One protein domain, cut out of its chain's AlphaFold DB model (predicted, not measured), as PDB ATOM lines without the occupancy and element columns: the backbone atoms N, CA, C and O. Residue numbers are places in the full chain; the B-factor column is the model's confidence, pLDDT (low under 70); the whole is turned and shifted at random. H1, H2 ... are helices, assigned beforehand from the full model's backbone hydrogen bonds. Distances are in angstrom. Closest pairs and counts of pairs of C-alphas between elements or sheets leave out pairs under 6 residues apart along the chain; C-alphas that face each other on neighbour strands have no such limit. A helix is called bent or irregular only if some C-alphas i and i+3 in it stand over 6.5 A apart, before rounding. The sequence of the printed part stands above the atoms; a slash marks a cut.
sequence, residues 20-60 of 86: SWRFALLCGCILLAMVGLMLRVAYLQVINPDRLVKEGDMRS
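AT A GLANCE: This is residues 20 to 60 of the 86 residues of the protein "Peptidoglycan glycosyltransferase FtsI" of Escherichia coli (UniProt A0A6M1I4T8). One long straight helix, H1, makes most of the length, and a much shorter helix, H2, turns off at its far end, the two making a wide, open corner like a bent stick. There is no packed core: H1 sticks out alone over residues 20 to 43, and H2 over residues 54 to 60. The printed part has 41 residues, with two named helices in the order H1, H2 and no named strand; the class is all helix. It is extended, with a radius of gyration of the C-alphas of 16.4 A, and its outline is a rod spanning 52 by 17 by 7 A.

IN THESE COORDINATES: H1, residues 20 to 47, measures 38.9 A from C-alpha 20 at (-58.124, 50.399, 53.089) to C-alpha 47 at (-28.789, 26.380, 44.291). It is neither bent nor irregular, but only just: C-alphas 44 and 47 are 6.0 A apart. H2, residues 50 to 60, measures 15.2 A and ends with C-alpha 60 at (-25.772, 24.548, 21.922).

HOW THE PARTS SIT: A tight link of 2 residues, Asn 48 and Pro 49, joins H1 to H2. The two helices are near each other, with 6 pairs of C-alphas within 10 A, and their closest C-alphas are 8.3 A from each other. The N-to-C direction of H1 has components 0.78, -0.55 and -0.31 along x, y and z, and that of H2 has 0.14, 0.04 and -0.99. In H1 and H2 every O i to N i+4 pair is within hydrogen-bond range.

THE WHOLE: The two C-alphas farthest apart are those of Ser 20 and Met 58, at 52.2 A. The printed part has no cut. The mean pLDDT of the printed part is 90.9, with 94 for H1 and 85 for H2, and no printed residue is under 70.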
ATOM      1  N   SER A  20     -59.572  50.274  53.288       80.56
ATOM      2  CA  SER A  20     -58.124  50.399  53.089       80.56
ATOM      3  C   SER A  20     -57.376  49.133  53.512       80.56
ATOM      4  O   SER A  20     -56.379  48.772  52.898       80.56
ATOM      5  N   TRP A  21     -57.923  48.394  54.483       87.50
ATOM      6  CA  TRP A  21     -57.417  47.088  54.906       87.50
ATOM      7  C   TRP A  21     -57.483  46.017  53.808       87.50
ATOM      8  O   TRP A  21     -56.524  45.277  53.615       87.50
ATOM      9  N   ARG A  22     -58.583  45.942  53.045       87.81
ATOM     10  CA  ARG A  22     -58.730  44.969  51.945       87.81
ATOM     11  C   ARG A  22     -57.742  45.263  50.823       87.81
ATOM     12  O   ARG A  22     -57.164  44.338  50.263       87.81
ATOM     13  N   PHE A  23     -57.546  46.545  50.522       87.88
ATOM     14  CA  PHE A  23     -56.571  46.994  49.533       87.88
ATOM     15  C   PHE A  23     -55.133  46.693  49.980       87.88
ATOM     16  O   PHE A  23     -54.378  46.089  49.226       87.88
ATOM     17  N   ALA A  24     -54.780  47.013  51.229       90.31
ATOM     18  CA  ALA A  24     -53.466  46.703  51.791       90.31
ATOM     19  C   ALA A  24     -53.187  45.190  51.828       90.31
ATOM     20  O   ALA A  24     -52.086  44.767  51.483       90.31
ATOM     21  N   LEU A  25     -54.186  44.374  52.179       94.25
ATOM     22  CA  LEU A  25     -54.076  42.915  52.167       94.25
ATOM     23  C   LEU A  25     -53.840  42.394  50.745       94.25
ATOM     24  O   LEU A  25     -52.923  41.606  50.537       94.25
ATOM     25  N   LEU A  26     -54.604  42.877  49.760       94.38
ATOM     26  CA  LEU A  26     -54.405  42.533  48.348       94.38
ATOM     27  C   LEU A  26     -52.993  42.883  47.868       94.38
ATOM     28  O   LEU A  26     -52.310  42.028  47.308       94.38
ATOM     29  N   CYS A  27     -52.531  44.108  48.128       94.19
ATOM     30  CA  CYS A  27     -51.172  44.524  47.792       94.19
ATOM     31  C   CYS A  27     -50.119  43.654  48.491       94.19
ATOM     32  O   CYS A  27     -49.161  43.228  47.850       94.19
ATOM     33  N   GLY A  28     -50.314  43.331  49.772       96.44
ATOM     34  CA  GLY A  28     -49.438  42.435  50.523       96.44
ATOM     35  C   GLY A  28     -49.367  41.034  49.913       96.44
ATOM     36  O   GLY A  28     -48.276  40.504  49.728       96.44
ATOM     37  N   CYS A  29     -50.507  40.457  49.523       96.75
ATOM     38  CA  CYS A  29     -50.557  39.164  48.840       96.75
ATOM     39  C   CYS A  29     -49.816  39.186  47.498       96.75
ATOM     40  O   CYS A  29     -49.074  38.252  47.201       96.75
ATOM     41  N   ILE A  30     -49.981  40.249  46.704       96.94
ATOM     42  CA  ILE A  30     -49.279  40.403  45.422       96.94
ATOM     43  C   ILE A  30     -47.766  40.490  45.650       96.94
ATOM     44  O   ILE A  30     -47.005  39.783  44.991       96.94
ATOM     45  N   LEU A  31     -47.325  41.307  46.608       97.56
ATOM     46  CA  LEU A  31     -45.907  41.429  46.947       97.56
ATOM     47  C   LEU A  31     -45.329  40.099  47.436       97.56
ATOM     48  O   LEU A  31     -44.254  39.698  46.995       97.56
ATOM     49  N   LEU A  32     -46.055  39.377  48.288       98.00
ATOM     50  CA  LEU A  32     -45.632  38.070  48.787       98.00
ATOM     51  C   LEU A  32     -45.527  37.046  47.649       98.00
ATOM     52  O   LEU A  32     -44.549  36.302  47.587       98.00
ATOM     53  N   ALA A  33     -46.474  37.047  46.707       97.44
ATOM     54  CA  ALA A  33     -46.406  36.207  45.515       97.44
ATOM     55  C   ALA A  33     -45.182  36.543  44.645       97.44
ATOM     56  O   ALA A  33     -44.471  35.634  44.212       97.44
ATOM     57  N   MET A  34     -44.880  37.831  44.440       98.12
ATOM     58  CA  MET A  34     -43.676  38.255  43.716       98.12
ATOM     59  C   MET A  34     -42.389  37.798  44.410       98.12
ATOM     60  O   MET A  34     -41.487  37.286  43.748       98.12
ATOM     61  N   VAL A  35     -42.307  37.930  45.736       98.00
ATOM     62  CA  VAL A  35     -41.159  37.443  46.516       98.00
ATOM     63  C   VAL A  35     -41.040  35.921  46.418       98.00
ATOM     64  O   VAL A  35     -39.942  35.405  46.228       98.00
ATOM     65  N   GLY A  36     -42.155  35.188  46.468       97.62
ATOM     66  CA  GLY A  36     -42.169  33.737  46.275       97.62
ATOM     67  C   GLY A  36     -41.621  33.312  44.909       97.62
ATOM     68  O   GLY A  36     -40.817  32.382  44.824       97.62
ATOM     69  N   LEU A  37     -41.989  34.026  43.842       97.38
ATOM     70  CA  LEU A  37     -41.444  33.802  42.500       97.38
ATOM     71  C   LEU A  37     -39.942  34.102  42.437       97.38
ATOM     72  O   LEU A  37     -39.188  33.283  41.916       97.38
ATOM     73  N   MET A  38     -39.497  35.224  43.013       97.69
ATOM     74  CA  MET A  38     -38.073  35.573  43.108       97.69
ATOM     75  C   MET A  38     -37.270  34.479  43.819       97.69
ATOM     76  O   MET A  38     -36.250  34.032  43.301       97.69
ATOM     77  N   LEU A  39     -37.753  33.992  44.967       96.81
ATOM     78  CA  LEU A  39     -37.115  32.899  45.705       96.81
ATOM     79  C   LEU A  39     -37.046  31.618  44.872       96.81
ATOM     80  O   LEU A  39     -36.020  30.938  44.867       96.81
ATOM     81  N   ARG A  40     -38.112  31.291  44.133       94.75
ATOM     82  CA  ARG A  40     -38.132  30.114  43.260       94.75
ATOM     83  C   ARG A  40     -37.111  30.226  42.129       94.75
ATOM     84  O   ARG A  40     -36.422  29.247  41.848       94.75
ATOM     85  N   VAL A  41     -37.002  31.398  41.505       94.69
ATOM     86  CA  VAL A  41     -36.005  31.674  40.463       94.69
ATOM     87  C   VAL A  41     -34.597  31.574  41.041       94.69
ATOM     88  O   VAL A  41     -33.773  30.847  40.491       94.69
ATOM     89  N   ALA A  42     -34.340  32.213  42.183       95.12
ATOM     90  CA  ALA A  42     -33.048  32.152  42.858       95.12
ATOM     91  C   ALA A  42     -32.661  30.712  43.227       95.12
ATOM     92  O   ALA A  42     -31.519  30.317  43.026       95.12
ATOM     93  N   TYR A  43     -33.604  29.884  43.687       93.44
ATOM     94  CA  TYR A  43     -33.344  28.470  43.966       93.44
ATOM     95  C   TYR A  43     -32.887  27.704  42.717       93.44
ATOM     96  O   TYR A  43     -31.929  26.935  42.771       93.44
ATOM     97  N   LEU A  44     -33.558  27.918  41.584       89.38
ATOM     98  CA  LEU A  44     -33.217  27.250  40.328       89.38
ATOM     99  C   LEU A  44     -31.903  27.763  39.728       89.38
ATOM    100  O   LEU A  44     -31.177  26.982  39.131       89.38
ATOM    101  N   GLN A  45     -31.589  29.048  39.888       87.50
ATOM    102  CA  GLN A  45     -30.400  29.659  39.286       87.50
ATOM    103  C   GLN A  45     -29.149  29.581  40.169       87.50
ATOM    104  O   GLN A  45     -28.049  29.492  39.638       87.50
ATOM    105  N   VAL A  46     -29.289  29.629  41.496       90.50
ATOM    106  CA  VAL A  46     -28.153  29.685  42.434       90.50
ATOM    107  C   VAL A  46     -27.892  28.333  43.087       90.50
ATOM    108  O   VAL A  46     -26.741  27.937  43.217       90.50
ATOM    109  N   ILE A  47     -28.943  27.619  43.509       87.50
ATOM    110  CA  ILE A  47     -28.789  26.380  44.291       87.50
ATOM    111  C   ILE A  47     -28.756  25.148  43.382       87.50
ATOM    112  O   ILE A  47     -27.952  24.254  43.613       87.50
ATOM    113  N   ASN A  48     -29.618  25.079  42.360       85.56
ATOM    114  CA  ASN A  48     -29.678  23.933  41.439       85.56
ATOM    115  C   ASN A  48     -29.605  24.320  39.944       85.56
ATOM    116  O   ASN A  48     -30.484  23.910  39.175       85.56
ATOM    117  N   PRO A  49     -28.577  25.069  39.494       86.50
ATOM    118  CA  PRO A  49     -28.448  25.444  38.084       86.50
ATOM    119  C   PRO A  49     -28.053  24.276  37.171       86.50
ATOM    120  O   PRO A  49     -28.385  24.294  35.986       86.50
ATOM    121  N   ASP A  50     -27.379  23.250  37.700       83.38
ATOM    122  CA  ASP A  50     -26.666  22.239  36.905       83.38
ATOM    123  C   ASP A  50     -27.549  21.510  35.887       83.38
ATOM    124  O   ASP A  50     -27.125  21.217  34.770       83.38
ATOM    125  N   ARG A  51     -28.805  21.228  36.253       83.38
ATOM    126  CA  ARG A  51     -29.773  20.570  35.362       83.38
ATOM    127  C   ARG A  51     -30.091  21.434  34.141       83.38
ATOM    128  O   ARG A  51     -30.040  20.931  33.023       83.38
ATOM    129  N   LEU A  52     -30.387  22.715  34.359       81.06
ATOM    130  CA  LEU A  52     -30.779  23.647  33.298       81.06
ATOM    131  C   LEU A  52     -29.580  24.013  32.417       81.06
ATOM    132  O   LEU A  52     -29.722  24.103  31.199       81.06
ATOM    133  N   VAL A  53     -28.398  24.175  33.018       84.38
ATOM    134  CA  VAL A  53     -27.148  24.424  32.285       84.38
ATOM    135  C   VAL A  53     -26.823  23.240  31.380       84.38
ATOM    136  O   VAL A  53     -26.632  23.426  30.184       84.38
ATOM    137  N   LYS A  54     -26.888  22.011  31.905       86.06
ATOM    138  CA  LYS A  54     -26.635  20.798  31.119       86.06
ATOM    139  C   LYS A  54     -27.578  20.659  29.921       86.06
ATOM    140  O   LYS A  54     -27.152  20.244  28.847       86.06
ATOM    141  N   GLU A  55     -28.859  20.978  30.088       86.75
ATOM    142  CA  GLU A  55     -29.831  20.965  28.986       86.75
ATOM    143  C   GLU A  55     -29.525  22.028  27.924       86.75
ATOM    144  O   GLU A  55     -29.643  21.749  26.727       86.75
ATOM    145  N   GLY A  56     -29.081  23.216  28.346       88.44
ATOM    146  CA  GLY A  56     -28.591  24.259  27.446       88.44
ATOM    147  C   GLY A  56     -27.347  23.821  26.671       88.44
ATOM    148  O   GLY A  56     -27.306  23.943  25.443       88.44
ATOM    149  N   ASP A  57     -26.376  23.234  27.367       88.44
ATOM    150  CA  ASP A  57     -25.124  22.760  26.781       88.44
ATOM    151  C   ASP A  57     -25.370  21.645  25.765       88.44
ATOM    152  O   ASP A  57     -24.851  21.709  24.658       88.44
ATOM    153  N   MET A  58     -26.234  20.670  26.056       86.31
ATOM    154  CA  MET A  58     -26.559  19.608  25.089       86.31
ATOM    155  C   MET A  58     -27.138  20.144  23.773       86.31
ATOM    156  O   MET A  58     -27.016  19.497  22.733       86.31
ATOM    157  N   ARG A  59     -27.796  21.307  23.803       85.75
ATOM    158  CA  ARG A  59     -28.431  21.895  22.620       85.75
ATOM    159  C   ARG A  59     -27.482  22.779  21.817       85.75
ATOM    160  O   ARG A  59     -27.591  22.823  20.590       85.75
ATOM    161  N   SER A  60     -26.586  23.479  22.506       81.00
ATOM    162  CA  SER A  60     -25.772  24.548  21.922       81.00
ATOM    163  C   SER A  60     -24.286  24.212  21.840       81.00
ATOM    164  O   SER A  60     -23.606  24.676  20.926       81.00
TER     165      SER A  60